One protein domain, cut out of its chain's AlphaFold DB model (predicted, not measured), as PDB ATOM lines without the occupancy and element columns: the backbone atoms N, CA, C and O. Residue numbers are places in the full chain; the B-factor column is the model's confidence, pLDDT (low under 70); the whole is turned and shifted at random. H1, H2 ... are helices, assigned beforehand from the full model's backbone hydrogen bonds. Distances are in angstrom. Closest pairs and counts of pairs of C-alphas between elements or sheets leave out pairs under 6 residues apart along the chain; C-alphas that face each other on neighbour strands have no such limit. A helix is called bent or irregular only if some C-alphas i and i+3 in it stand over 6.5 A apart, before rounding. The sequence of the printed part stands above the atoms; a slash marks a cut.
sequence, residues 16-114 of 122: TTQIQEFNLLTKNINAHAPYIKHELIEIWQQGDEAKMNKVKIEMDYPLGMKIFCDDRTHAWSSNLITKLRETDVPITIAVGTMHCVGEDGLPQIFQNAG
ATOM      1  N   THR A  16     -49.468  20.580  14.212       82.00
ATOM      2  CA  THR A  16     -49.202  21.301  15.466       82.00
ATOM      3  C   THR A  16     -50.257  22.372  15.718       82.00
ATOM      4  O   THR A  16     -50.804  22.433  16.816       82.00
ATOM      5  N   THR A  17     -50.603  23.150  14.691       78.12
ATOM      6  CA  THR A  17     -51.671  24.155  14.763       78.12
ATOM      7  C   THR A  17     -53.013  23.492  15.058       78.12
ATOM      8  O   THR A  17     -53.706  23.912  15.969       78.12
ATOM      9  N   GLN A  18     -53.352  22.383  14.393       73.31
ATOM     10  CA  GLN A  18     -54.592  21.653  14.689       73.31
ATOM     11  C   GLN A  18     -54.666  21.177  16.152       73.31
ATOM     12  O   GLN A  18     -55.725  21.246  16.764       73.31
ATOM     13  N   ILE A  19     -53.558  20.711  16.741       78.94
ATOM     14  CA  ILE A  19     -53.526  20.292  18.154       78.94
ATOM     15  C   ILE A  19     -53.694  21.492  19.094       78.94
ATOM     16  O   ILE A  19     -54.449  21.410  20.061       78.94
ATOM     17  N   GLN A  20     -53.002  22.601  18.818       80.31
ATOM     18  CA  GLN A  20     -53.144  23.839  19.591       80.31
ATOM     19  C   GLN A  20     -54.590  24.325  19.565       80.31
ATOM     20  O   GLN A  20     -55.161  24.604  20.619       80.31
ATOM     21  N   GLU A  21     -55.198  24.315  18.382       78.25
ATOM     22  CA  GLU A  21     -56.574  24.740  18.225       78.25
ATOM     23  C   GLU A  21     -57.546  23.792  18.960       78.25
ATOM     24  O   GLU A  21     -58.455  24.204  19.677       78.25
ATOM     25  N   PHE A  22     -57.324  22.480  18.894       77.75
ATOM     26  CA  PHE A  22     -58.169  21.533  19.624       77.75
ATOM     27  C   PHE A  22     -58.137  21.772  21.143       77.75
ATOM     28  O   PHE A  22     -59.165  21.695  21.826       77.75
ATOM     29  N   ASN A  23     -56.960  22.098  21.677       78.25
ATOM     30  CA  ASN A  23     -56.794  22.403  23.093       78.25
ATOM     31  C   ASN A  23     -57.510  23.704  23.485       78.25
ATOM     32  O   ASN A  23     -58.149  23.749  24.538       78.25
ATOM     33  N   LEU A  24     -57.443  24.740  22.642       76.25
ATOM     34  CA  LEU A  24     -58.155  26.001  22.859       76.25
ATOM     35  C   LEU A  24     -59.675  25.813  22.786       76.25
ATOM     36  O   LEU A  24     -60.372  26.265  23.693       76.25
ATOM     37  N   LEU A  25     -60.176  25.057  21.800       71.50
ATOM     38  CA  LEU A  25     -61.594  24.691  21.706       71.50
ATOM     39  C   LEU A  25     -62.074  24.037  22.998       71.50
ATOM     40  O   LEU A  25     -63.069  24.449  23.588       71.50
ATOM     41  N   THR A  26     -61.350  23.012  23.447       70.50
ATOM     42  CA  THR A  26     -61.729  22.227  24.624       70.50
ATOM     43  C   THR A  26     -61.717  23.092  25.884       70.50
ATOM     44  O   THR A  26     -62.623  22.998  26.713       70.50
ATOM     45  N   LYS A  27     -60.725  23.980  26.021       74.25
ATOM     46  CA  LYS A  27     -60.638  24.933  27.133       74.25
ATOM     47  C   LYS A  27     -61.804  25.927  27.120       74.25
ATOM     48  O   LYS A  27     -62.414  26.126  28.167       74.25
ATOM     49  N   ASN A  28     -62.138  26.493  25.960       69.00
ATOM     50  CA  ASN A  28     -63.237  27.451  25.811       69.00
ATOM     51  C   ASN A  28     -64.600  26.797  26.055       69.00
ATOM     52  O   ASN A  28     -65.394  27.318  26.834       69.00
ATOM     53  N   ILE A  29     -64.855  25.615  25.484       67.94
ATOM     54  CA  ILE A  29     -66.088  24.861  25.758       67.94
ATOM     55  C   ILE A  29     -66.236  24.630  27.261       67.94
ATOM     56  O   ILE A  29     -67.298  24.907  27.802       67.94
ATOM     57  N   ASN A  30     -65.187  24.179  27.950       67.19
ATOM     58  CA  ASN A  30     -65.254  23.919  29.389       67.19
ATOM     59  C   ASN A  30     -65.438  25.195  30.225       67.19
ATOM     60  O   ASN A  30     -66.155  25.160  31.222       67.19
ATOM     61  N   ALA A  31     -64.837  26.315  29.816       65.62
ATOM     62  CA  ALA A  31     -64.982  27.602  30.497       65.62
ATOM     63  C   ALA A  31     -66.397  28.195  30.360       65.62
ATOM     64  O   ALA A  31     -66.875  28.859  31.277       65.62
ATOM     65  N   HIS A  32     -67.083  27.921  29.248       61.03
ATOM     66  CA  HIS A  32     -68.409  28.469  28.945       61.03
ATOM     67  C   HIS A  32     -69.557  27.439  29.033       61.03
ATOM     68  O   HIS A  32     -70.723  27.777  28.815       61.03
ATOM     69  N   ALA A  33     -69.247  26.186  29.390       53.59
ATOM     70  CA  ALA A  33     -70.149  25.030  29.352       53.59
ATOM     71  C   ALA A  33     -71.504  25.183  30.075       53.59
ATOM     72  O   ALA A  33     -72.474  24.613  29.570       53.59
ATOM     73  N   PRO A  34     -71.632  25.883  31.223       52.81
ATOM     74  CA  PRO A  34     -72.919  25.945  31.919       52.81
ATOM     75  C   PRO A  34     -73.947  26.837  31.211       52.81
ATOM     76  O   PRO A  34     -75.124  26.488  31.171       52.81
ATOM     77  N   TYR A  35     -73.504  27.960  30.634       50.88
ATOM     78  CA  TYR A  35     -74.389  28.980  30.055       50.88
ATOM     79  C   TYR A  35     -74.675  28.729  28.574       50.88
ATOM     80  O   TYR A  35     -75.811  28.869  28.137       50.88
ATOM     81  N   ILE A  36     -73.681  28.243  27.825       61.50
ATOM     82  CA  ILE A  36     -73.831  27.956  26.394       61.50
ATOM     83  C   ILE A  36     -74.759  26.754  26.142       61.50
ATOM     84  O   ILE A  36     -75.394  26.682  25.098       61.50
ATOM     85  N   LYS A  37     -74.887  25.806  27.082       64.06
ATOM     86  CA  LYS A  37     -75.669  24.580  26.846       64.06
ATOM     87  C   LYS A  37     -77.181  24.797  26.787       64.06
ATOM     88  O   LYS A  37     -77.793  24.272  25.868       64.06
ATOM     89  N   HIS A  38     -77.786  25.509  27.741       67.81
ATOM     90  CA  HIS A  38     -79.254  25.621  27.785       67.81
ATOM     91  C   HIS A  38     -79.794  26.477  26.641       67.81
ATOM     92  O   HIS A  38     -80.667  26.026  25.910       67.81
ATOM     93  N   GLU A  39     -79.202  27.649  26.416       75.31
ATOM     94  CA  GLU A  39     -79.636  28.550  25.349       75.31
ATOM     95  C   GLU A  39     -79.441  27.920  23.960       75.31
ATOM     96  O   GLU A  39     -80.347  27.960  23.132       75.31
ATOM     97  N   LEU A  40     -78.314  27.237  23.708       76.62
ATOM     98  CA  LEU A  40     -78.124  26.519  22.441       76.62
ATOM     99  C   LEU A  40     -79.133  25.389  22.238       76.62
ATOM    100  O   LEU A  40     -79.557  25.157  21.107       76.62
ATOM    101  N   ILE A  41     -79.488  24.659  23.300       79.19
ATOM    102  CA  ILE A  41     -80.488  23.590  23.215       79.19
ATOM    103  C   ILE A  41     -81.853  24.186  22.868       79.19
ATOM    104  O   ILE A  41     -82.516  23.671  21.971       79.19
ATOM    105  N   GLU A  42     -82.248  25.281  23.518       83.88
ATOM    106  CA  GLU A  42     -83.524  25.954  23.264       83.88
ATOM    107  C   GLU A  42     -83.603  26.517  21.842       83.88
ATOM    108  O   GLU A  42     -84.566  26.247  21.122       83.88
ATOM    109  N   ILE A  43     -82.567  27.235  21.398       85.25
ATOM    110  CA  ILE A  43     -82.486  27.763  20.030       85.25
ATOM    111  C   ILE A  43     -82.569  26.611  19.016       85.25
ATOM    112  O   ILE A  43     -83.295  26.697  18.022       85.25
ATOM    113  N   TRP A  44     -81.854  25.511  19.272       84.94
ATOM    114  CA  TRP A  44     -81.864  24.343  18.397       84.94
ATOM    115  C   TRP A  44     -83.240  23.674  18.313       84.94
ATOM    116  O   TRP A  44     -83.676  23.316  17.216       84.94
ATOM    117  N   GLN A  45     -83.922  23.520  19.451       83.88
ATOM    118  CA  GLN A  45     -85.270  22.953  19.530       83.88
ATOM    119  C   GLN A  45     -86.298  23.815  18.794       83.88
ATOM    120  O   GLN A  45     -87.191  23.277  18.150       83.88
ATOM    121  N   GLN A  46     -86.142  25.139  18.829       87.25
ATOM    122  CA  GLN A  46     -86.999  26.075  18.095       87.25
ATOM    123  C   GLN A  46     -86.723  26.092  16.584       87.25
ATOM    124  O   GLN A  46     -87.469  26.719  15.834       87.25
ATOM    125  N   GLY A  47     -85.650  25.441  16.123       82.75
ATOM    126  CA  GLY A  47     -85.246  25.476  14.720       82.75
ATOM    127  C   GLY A  47     -84.755  26.851  14.251       82.75
ATOM    128  O   GLY A  47     -84.738  27.106  13.051       82.75
ATOM    129  N   ASP A  48     -84.349  27.738  15.167       87.12
ATOM    130  CA  ASP A  48     -83.914  29.101  14.839       87.12
ATOM    131  C   ASP A  48     -82.465  29.098  14.323       87.12
ATOM    132  O   ASP A  48     -81.493  29.362  15.038       87.12
ATOM    133  N   GLU A  49     -82.311  28.740  13.048       82.56
ATOM    134  CA  GLU A  49     -81.009  28.620  12.385       82.56
ATOM    135  C   GLU A  49     -80.248  29.947  12.323       82.56
ATOM    136  O   GLU A  49     -79.018  29.952  12.384       82.56
ATOM    137  N   ALA A  50     -80.957  31.077  12.261       85.31
ATOM    138  CA  ALA A  50     -80.343  32.399  12.273       85.31
ATOM    139  C   ALA A  50     -79.639  32.667  13.610       85.31
ATOM    140  O   ALA A  50     -78.476  33.080  13.625       85.31
ATOM    141  N   LYS A  51     -80.300  32.369  14.736       85.31
ATOM    142  CA  LYS A  51     -79.669  32.458  16.058       85.31
ATOM    143  C   LYS A  51     -78.551  31.435  16.235       85.31
ATOM    144  O   LYS A  51     -77.506  31.791  16.769       85.31
ATOM    145  N   MET A  52     -78.713  30.205  15.744       83.06
ATOM    146  CA  MET A  52     -77.630  29.212  15.791       83.06
ATOM    147  C   MET A  52     -76.384  29.684  15.032       83.06
ATOM    148  O   MET A  52     -75.268  29.563  15.539       83.06
ATOM    149  N   ASN A  53     -76.568  30.253  13.837       81.62
ATOM    150  CA  ASN A  53     -75.487  30.846  13.050       81.62
ATOM    151  C   ASN A  53     -74.832  32.012  13.788       81.62
ATOM    152  O   ASN A  53     -73.608  32.113  13.819       81.62
ATOM    153  N   LYS A  54     -75.636  32.867  14.424       82.62
ATOM    154  CA  LYS A  54     -75.126  33.969  15.237       82.62
ATOM    155  C   LYS A  54     -74.244  33.458  16.377       82.62
ATOM    156  O   LYS A  54     -73.126  33.939  16.512       82.62
ATOM    157  N   VAL A  55     -74.677  32.432  17.116       78.50
ATOM    158  CA  VAL A  55     -73.843  31.834  18.172       78.50
ATOM    159  C   VAL A  55     -72.546  31.269  17.595       78.50
ATOM    160  O   VAL A  55     -71.484  31.515  18.152       78.50
ATOM    161  N   LYS A  56     -72.595  30.574  16.452       76.81
ATOM    162  CA  LYS A  56     -71.390  30.068  15.771       76.81
ATOM    163  C   LYS A  56     -70.392  31.185  15.426       76.81
ATOM    164  O   LYS A  56     -69.192  30.970  15.567       76.81
ATOM    165  N   ILE A  57     -70.876  32.349  14.989       76.00
ATOM    166  CA  ILE A  57     -70.050  33.523  14.659       76.00
ATOM    167  C   ILE A  57     -69.503  34.201  15.924       76.00
ATOM    168  O   ILE A  57     -68.360  34.646  15.934       76.00
ATOM    169  N   GLU A  58     -70.314  34.286  16.980       73.88
ATOM    170  CA  GLU A  58     -69.976  34.969  18.235       73.88
ATOM    171  C   GLU A  58     -69.134  34.115  19.192       73.88
ATOM    172  O   GLU A  58     -68.588  34.639  20.164       73.88
ATOM    173  N   MET A  59     -68.980  32.813  18.929       70.56
ATOM    174  CA  MET A  59     -67.965  32.012  19.607       70.56
ATOM    175  C   MET A  59     -66.590  32.621  19.313       70.56
ATOM    176  O   MET A  59     -66.186  32.705  18.154       70.56
ATOM    177  N   ASP A  60     -65.856  32.996  20.368       66.25
ATOM    178  CA  ASP A  60     -64.499  33.578  20.330       66.25
ATOM    179  C   ASP A  60     -63.436  32.539  19.914       66.25
ATOM    180  O   ASP A  60     -62.438  32.272  20.587       66.25
ATOM    181  N   TYR A  61     -63.740  31.815  18.840       72.88
ATOM    182  CA  TYR A  61     -62.985  30.682  18.356       72.88
ATOM    183  C   TYR A  61     -63.194  30.375  16.855       72.88
ATOM    184  O   TYR A  61     -63.391  29.214  16.476       72.88
ATOM    185  N   PRO A  62     -63.132  31.385  15.961       74.44
ATOM    186  CA  PRO A  62     -63.503  31.241  14.550       74.44
ATOM    187  C   PRO A  62     -62.615  30.253  13.783       74.44
ATOM    188  O   PRO A  62     -63.112  29.477  12.966       74.44
ATOM    189  N   LEU A  63     -61.307  30.221  14.070       77.69
ATOM    190  CA  LEU A  63     -60.387  29.283  13.422       77.69
ATOM    191  C   LEU A  63     -60.705  27.833  13.803       77.69
ATOM    192  O   LEU A  63     -60.720  26.949  12.946       77.69
ATOM    193  N   GLY A  64     -61.034  27.584  15.068       74.00
ATOM    194  CA  GLY A  64     -61.474  26.273  15.509       74.00
ATOM    195  C   GLY A  64     -62.813  25.848  14.936       74.00
ATOM    196  O   GLY A  64     -62.955  24.690  14.547       74.00
ATOM    197  N   MET A  65     -63.780  26.763  14.844       79.62
ATOM    198  CA  MET A  65     -65.059  26.477  14.191       79.62
ATOM    199  C   MET A  65     -64.845  26.079  12.732       79.62
ATOM    200  O   MET A  65     -65.335  25.032  12.310       79.62
ATOM    201  N   LYS A  66     -63.997  26.815  12.009       83.06
ATOM    202  CA  LYS A  66     -63.624  26.461  10.642       83.06
ATOM    203  C   LYS A  66     -62.968  25.077  10.555       83.06
ATOM    204  O   LYS A  66     -63.372  24.255   9.743       83.06
ATOM    205  N   ILE A  67     -61.962  24.787  11.384       80.62
ATOM    206  CA  ILE A  67     -61.199  23.527  11.299       80.62
ATOM    207  C   ILE A  67     -62.041  22.323  11.732       80.62
ATOM    208  O   ILE A  67     -62.027  21.274  11.083       80.62
ATOM    209  N   PHE A  68     -62.720  22.433  12.873       80.19
ATOM    210  CA  PHE A  68     -63.361  21.296  13.530       80.19
ATOM    211  C   PHE A  68     -64.815  21.101  13.133       80.19
ATOM    212  O   PHE A  68     -65.291  19.970  13.248       80.19
ATOM    213  N   CYS A  69     -65.489  22.147  12.653       84.06
ATOM    214  CA  CYS A  69     -66.833  22.040  12.106       84.06
ATOM    215  C   CYS A  69     -66.776  22.050  10.583       84.06
ATOM    216  O   CYS A  69     -66.999  20.999   9.997       84.06
ATOM    217  N   ASP A  70     -66.420  23.161   9.944       87.62
ATOM    218  CA  ASP A  70     -66.652  23.340   8.501       87.62
ATOM    219  C   ASP A  70     -65.761  22.419   7.657       87.62
ATOM    220  O   ASP A  70     -66.248  21.502   6.993       87.62
ATOM    221  N   ASP A  71     -64.441  22.566   7.773       87.31
ATOM    222  CA  ASP A  71     -63.456  21.782   7.019       87.31
ATOM    223  C   ASP A  71     -63.595  20.291   7.318       87.31
ATOM    224  O   ASP A  71     -63.476  19.445   6.428       87.31
ATOM    225  N   ARG A  72     -63.881  19.959   8.583       85.31
ATOM    226  CA  ARG A  72     -64.164  18.583   8.966       85.31
ATOM    227  C   ARG A  72     -65.418  18.095   8.248       85.31
ATOM    228  O   ARG A  72     -65.333  17.043   7.634       85.31
ATOM    229  N   THR A  73     -66.534  18.825   8.295       90.75
ATOM    230  CA  THR A  73     -67.805  18.448   7.645       90.75
ATOM    231  C   THR A  73     -67.614  18.188   6.158       90.75
ATOM    232  O   THR A  73     -67.986  17.118   5.678       90.75
ATOM    233  N   HIS A  74     -66.941  19.095   5.451       90.31
ATOM    234  CA  HIS A  74     -66.607  18.929   4.034       90.31
ATOM    235  C   HIS A  74     -65.756  17.686   3.757       90.31
ATOM    236  O   HIS A  74     -65.990  16.981   2.777       90.31
ATOM    237  N   ALA A  75     -64.795  17.369   4.629       88.75
ATOM    238  CA  ALA A  75     -63.901  16.233   4.422       88.75
ATOM    239  C   ALA A  75     -64.612  14.865   4.435       88.75
ATOM    240  O   ALA A  75     -64.149  13.940   3.766       88.75
ATOM    241  N   TRP A  76     -65.709  14.701   5.186       87.69
ATOM    242  CA  TRP A  76     -66.445  13.427   5.251       87.69
ATOM    243  C   TRP A  76     -67.817  13.439   4.574       87.69
ATOM    244  O   TRP A  76     -68.368  12.358   4.345       87.69
ATOM    245  N   SER A  77     -68.366  14.601   4.212       90.75
ATOM    246  CA  SER A  77     -69.705  14.706   3.620       90.75
ATOM    247  C   SER A  77     -69.823  13.994   2.270       90.75
ATOM    248  O   SER A  77     -70.822  13.319   2.026       90.75
ATOM    249  N   SER A  78     -68.791  14.052   1.425       88.25
ATOM    250  CA  SER A  78     -68.763  13.367   0.122       88.25
ATOM    251  C   SER A  78     -68.965  11.854   0.255       88.25
ATOM    252  O   SER A  78     -69.809  11.270  -0.422       88.25
ATOM    253  N   ASN A  79     -68.262  11.226   1.200       89.44
ATOM    254  CA  ASN A  79     -68.393   9.798   1.481       89.44
ATOM    255  C   ASN A  79     -69.781   9.438   2.020       89.44
ATOM    256  O   ASN A  79     -70.282   8.348   1.739       89.44
ATOM    257  N   LEU A  80     -70.407  10.326   2.798       91.00
ATOM    258  CA  LEU A  80     -71.779  10.110   3.252       91.00
ATOM    259  C   LEU A  80     -72.780  10.203   2.113       91.00
ATOM    260  O   LEU A  80     -73.649   9.346   2.028       91.00
ATOM    261  N   ILE A  81     -72.644  11.189   1.225       92.31
ATOM    262  CA  ILE A  81     -73.516  11.329   0.053       92.31
ATOM    263  C   ILE A  81     -73.441  10.067  -0.810       92.31
ATOM    264  O   ILE A  81     -74.478   9.541  -1.208       92.31
ATOM    265  N   THR A  82     -72.236   9.543  -1.050       91.44
ATOM    266  CA  THR A  82     -72.051   8.269  -1.758       91.44
ATOM    267  C   THR A  82     -72.781   7.132  -1.046       91.44
ATOM    268  O   THR A  82     -73.617   6.470  -1.650       91.44
ATOM    269  N   LYS A  83     -72.559   6.966   0.264       90.31
ATOM    270  CA  LYS A  83     -73.220   5.916   1.055       90.31
ATOM    271  C   LYS A  83     -74.742   6.017   1.039       90.31
ATOM    272  O   LYS A  83     -75.396   4.989   0.943       90.31
ATOM    273  N   LEU A  84     -75.291   7.227   1.134       90.00
ATOM    274  CA  LEU A  84     -76.735   7.473   1.111       90.00
ATOM    275  C   LEU A  84     -77.362   7.121  -0.244       90.00
ATOM    276  O   LEU A  84     -78.529   6.759  -0.287       90.00
ATOM    277  N   ARG A  85     -76.606   7.217  -1.345       91.12
ATOM    278  CA  ARG A  85     -77.079   6.860  -2.693       91.12
ATOM    279  C   ARG A  85     -76.950   5.374  -3.012       91.12
ATOM    280  O   ARG A  85     -77.674   4.872  -3.861       91.12
ATOM    281  N   GLU A  86     -76.004   4.690  -2.381       93.00
ATOM    282  CA  GLU A  86     -75.712   3.272  -2.629       93.00
ATOM    283  C   GLU A  86     -76.584   2.318  -1.809       93.00
ATOM    284  O   GLU A  86     -76.456   1.100  -1.938       93.00
ATOM    285  N   THR A  87     -77.428   2.841  -0.922       87.38
ATOM    286  CA  THR A  87     -78.148   2.024   0.042       87.38
ATOM    287  C   THR A  87     -79.625   2.366   0.099       87.38
ATOM    288  O   THR A  87     -80.004   3.531   0.145       87.38
ATOM    289  N   ASP A  88     -80.450   1.325   0.176       88.06
ATOM    290  CA  ASP A  88     -81.886   1.449   0.424       88.06
ATOM    291  C   ASP A  88     -82.227   1.330   1.920       88.06
ATOM    292  O   ASP A  88     -83.394   1.415   2.306       88.06
ATOM    293  N   VAL A  89     -81.225   1.107   2.786       88.88
ATOM    294  CA  VAL A  89     -81.449   1.038   4.235       88.88
ATOM    295  C   VAL A  89     -81.303   2.415   4.891       88.88
ATOM    296  O   VAL A  89     -80.375   3.158   4.571       88.88
ATOM    297  N   PRO A  90     -82.164   2.765   5.864       86.38
ATOM    298  CA  PRO A  90     -82.015   4.006   6.615       86.38
ATOM    299  C   PRO A  90     -80.657   4.097   7.329       86.38
ATOM    300  O   PRO A  90     -80.252   3.170   8.035       86.38
ATOM    301  N   ILE A  91     -79.972   5.237   7.194       87.88
ATOM    302  CA  ILE A  91     -78.731   5.549   7.919       87.88
ATOM    303  C   ILE A  91     -79.012   6.641   8.952       87.88
ATOM    304  O   ILE A  91     -79.509   7.713   8.621       87.88
ATOM    305  N   THR A  92     -78.612   6.404  10.202       87.12
ATOM    306  CA  THR A  92     -78.573   7.439  11.244       87.12
ATOM    307  C   THR A  92     -77.169   8.026  11.359       87.12
ATOM    308  O   THR A  92     -76.199   7.297  11.565       87.12
ATOM    309  N   ILE A  93     -77.063   9.351  11.259       86.00
ATOM    310  CA  ILE A  93     -75.812  10.101  11.416       86.00
ATOM    311  C   ILE A  93     -75.928  10.953  12.683       86.00
ATOM    312  O   ILE A  93     -76.772  11.841  12.757       86.00
ATOM    313  N   ALA A  94     -75.080  10.690  13.679       85.62
ATOM    314  CA  ALA A  94     -75.030  11.463  14.918       85.62
ATOM    315  C   ALA A  94     -73.865  12.462  14.876       85.62
ATOM    316  O   ALA A  94     -72.707  12.064  14.746       85.62
ATOM    317  N   VAL A  95     -74.171  13.753  15.005       86.00
ATOM    318  CA  VAL A  95     -73.189  14.849  14.994       86.00
ATOM    319  C   VAL A  95     -73.540  15.906  16.035       86.00
ATOM    320  O   VAL A  95     -74.679  15.996  16.488       86.00
ATOM    321  N   GLY A  96     -72.554  16.717  16.417       82.94
ATOM    322  CA  GLY A  96     -72.808  17.913  17.216       82.94
ATOM    323  C   GLY A  96     -73.557  18.972  16.407       82.94
ATOM    324  O   GLY A  96     -73.340  19.105  15.205       82.94
ATOM    325  N   THR A  97     -74.386  19.765  17.082       84.19
ATOM    326  CA  THR A  97     -75.290  20.750  16.468       84.19
ATOM    327  C   THR A  97     -74.604  21.715  15.501       84.19
ATOM    328  O   THR A  97     -75.167  22.073  14.472       84.19
ATOM    329  N   MET A  98     -73.357  22.099  15.783       84.50
ATOM    330  CA  MET A  98     -72.590  23.024  14.940       84.50
ATOM    331  C   MET A  98     -72.290  22.485  13.532       84.50
ATOM    332  O   MET A  98     -72.051  23.274  12.624       84.50
ATOM    333  N   HIS A  99     -72.347  21.166  13.325       88.94
ATOM    334  CA  HIS A  99     -72.222  20.556  11.997       88.94
ATOM    335  C   HIS A  99     -73.488  20.698  11.146       88.94
ATOM    336  O   HIS A  99     -73.472  20.357   9.968       88.94
ATOM    337  N   CYS A 100     -74.596  21.156  11.725       87.88
ATOM    338  CA  CYS A 100     -75.887  21.251  11.051       87.88
ATOM    339  C   CYS A 100     -76.275  22.687  10.686       87.88
ATOM    340  O   CYS A 100     -77.397  22.912  10.251       87.88
ATOM    341  N   VAL A 101     -75.388  23.656  10.910       86.19
ATOM    342  CA  VAL A 101     -75.722  25.082  10.924       86.19
ATOM    343  C   VAL A 101     -74.850  25.844   9.922       86.19
ATOM    344  O   VAL A 101     -73.622  25.701   9.926       86.19
ATOM    345  N   GLY A 102     -75.494  26.679   9.104       86.38
ATOM    346  CA  GLY A 102     -74.848  27.548   8.116       86.38
ATOM    347  C   GLY A 102     -74.625  26.889   6.755       86.38
ATOM    348  O   GLY A 102     -75.008  25.741   6.533       86.38
ATOM    349  N   GLU A 103     -73.991  27.631   5.844       88.50
ATOM    350  CA  GLU A 103     -73.773  27.210   4.449       88.50
ATOM    351  C   GLU A 103     -72.868  25.973   4.325       88.50
ATOM    352  O   GLU A 103     -73.059  25.142   3.438       88.50
ATOM    353  N   ASP A 104     -71.934  25.813   5.265       89.69
ATOM    354  CA  ASP A 104     -71.045  24.651   5.381       89.69
ATOM    355  C   ASP A 104     -71.625  23.527   6.259       89.69
ATOM    356  O   ASP A 104     -70.954  22.536   6.562       89.69
ATOM    357  N   GLY A 105     -72.872  23.681   6.706       90.12
ATOM    358  CA  GLY A 105     -73.587  22.678   7.479       90.12
ATOM    359  C   GLY A 105     -74.042  21.500   6.616       90.12
ATOM    360  O   GLY A 105     -74.350  21.633   5.431       90.12
ATOM    361  N   LEU A 106     -74.156  20.326   7.237       91.44
ATOM    362  CA  LEU A 106     -74.622  19.105   6.585       91.44
ATOM    363  C   LEU A 106     -75.945  19.254   5.814       91.44
ATOM    364  O   LEU A 106     -75.988  18.773   4.682       91.44
ATOM    365  N   PRO A 107     -77.009  19.884   6.363       90.75
ATOM    366  CA  PRO A 107     -78.258  20.072   5.629       90.75
ATOM    367  C   PRO A 107     -78.049  20.773   4.285       90.75
ATOM    368  O   PRO A 107     -78.498  20.265   3.258       90.75
ATOM    369  N   GLN A 108     -77.297  21.876   4.277       92.38
ATOM    370  CA  GLN A 108     -77.028  22.637   3.061       92.38
ATOM    371  C   GLN A 108     -76.162  21.839   2.083       92.38
ATOM    372  O   GLN A 108     -76.454  21.796   0.888       92.38
ATOM    373  N   ILE A 109     -75.136  21.142   2.580       93.75
ATOM    374  CA  ILE A 109     -74.289  20.272   1.754       93.75
ATOM    375  C   ILE A 109     -75.119  19.163   1.089       93.75
ATOM    376  O   ILE A 109     -74.940  18.884  -0.097       93.75
ATOM    377  N   PHE A 110     -76.045  18.540   1.818       93.62
ATOM    378  CA  PHE A 110     -76.912  17.490   1.282       93.62
ATOM    379  C   PHE A 110     -77.916  18.028   0.259       93.62
ATOM    380  O   PHE A 110     -78.064  17.426  -0.806       93.62
ATOM    381  N   GLN A 111     -78.539  19.179   0.524       93.75
ATOM    382  CA  GLN A 111     -79.418  19.852  -0.439       93.75
ATOM    383  C   GLN A 111     -78.671  20.216  -1.728       93.75
ATOM    384  O   GLN A 111     -79.142  19.909  -2.822       93.75
ATOM    385  N   ASN A 112     -77.464  20.778  -1.612       94.44
ATOM    386  CA  ASN A 112     -76.609  21.105  -2.758       94.44
ATOM    387  C   ASN A 112     -76.189  19.853  -3.549       94.44
ATOM    388  O   ASN A 112     -75.952  19.925  -4.753       94.44
ATOM    389  N   ALA A 113     -76.133  18.691  -2.893       93.56
ATOM    390  CA  ALA A 113     -75.901  17.397  -3.527       93.56
ATOM    391  C   ALA A 113     -77.172  16.764  -4.135       93.56
ATOM    392  O   ALA A 113     -77.125  15.614  -4.585       93.56
ATOM    393  N   GLY A 114     -78.299  17.483  -4.154       94.88
ATOM    394  CA  GLY A 114     -79.573  17.030  -4.715       94.88
ATOM    395  C   GLY A 114     -80.354  16.067  -3.819       94.88
ATOM    396  O   GLY A 114     -81.276  15.411  -4.300       94.88
TER     397      GLY A 114
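What this domain is: This is residues 16 to 114 of the 122 residues of the protein "TraB/GumN family protein" of Parachlamydiaceae bacterium (UniProt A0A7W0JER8). Two long bent helices lay out a flat, angular shape: H1 makes an elbow, with H2 folded back beside its second arm as a helical hairpin, and H3 runs off from the first arm of H1 toward the far end. The short helix H4 lies near the middle, H5 follows it toward H3b, and residues 84 to 90 stick out at the far end. The printed part has 99 residues, with five named helices in the order H1, H2, H3, H4, H5 and no named strand; the class is all helix. It is only just compact, close to loose, with a radius of gyration of the C-alphas of 14.8 A and spans of 43 by 37 by 20 A.

Where its parts are: H1, residues 16 to 45, was assigned as one helix by its hydrogen bonds but is bent: C-alphas 31 and 34 are 8.2 A apart. Its arm H1a, residues 16 to 31, begins at C-alpha 16 (-49.202, 21.301, 15.466) and is 22.7 A long; H1b, residues 34 to 45, is 17.7 A long. H2 is residues 49 to 58, 14.0 A. H3, residues 62 to 85, was likewise assigned as one helix but is bent, with C-alphas 75 and 78 7.1 A apart. Its arm H3a, residues 62 to 75, is 18.1 A long and irregular, C-alphas 68 and 71 being 6.53 A apart; H3b is residues 78 to 85. H4 is residues 97 to 100, and H5, residues 106 to 112, ends at C-alpha 112 (-76.609, 21.105, -2.758).

How they stand to each other: H1a and H1b are about perpendicular, at 88 degrees. H1a, with residues 18 to 25 alone, touches H3a at a steep tilt of 66 degrees, opposite ways; the closest C-alphas, of Glu 21 and Gly 64, are 5.8 A apart. H1b and H2 form a hairpin and touch at a shallow tilt of 27 degrees, opposite ways, closest at the C-alphas of Ile 43 and Met 52, 6.6 A. H3a and H3b stand at a steep tilt of 43 degrees. H3a touches H4, closest at the C-alphas of Cys 69 and His 99, 5.6 A. H4 and H5 only just touch, and only at the corner, with 3 pairs of C-alphas within 8 A; the closest, of Cys 100 and Leu 106, are 5.1 A apart. H3b and H5 are close but not clearly touching, with the C-alphas of Ile 81 and Phe 110 closest at 7.1 A. Among the pairs that are apart are H1a and H2. Every O i to N i+4 pair is within hydrogen-bond range in H1a, H2, H3b and H5, against 6 of 8 in H1b and 8 of 10 in H3a; H4 is too short for such a pair.

The domain as a whole: The C-alphas of Ala 31 and Asp 88, the two farthest apart, are 43.3 A from each other. The printed part has no cut. The link from H3 to H4, 11 residues, is long; the others are tight. Residues 84 to 90, of which 84 and 85 belong to H3b, stand free. The mean pLDDT of the printed part is 81.7, and residues 28 to 38 and residue 60 are under 70.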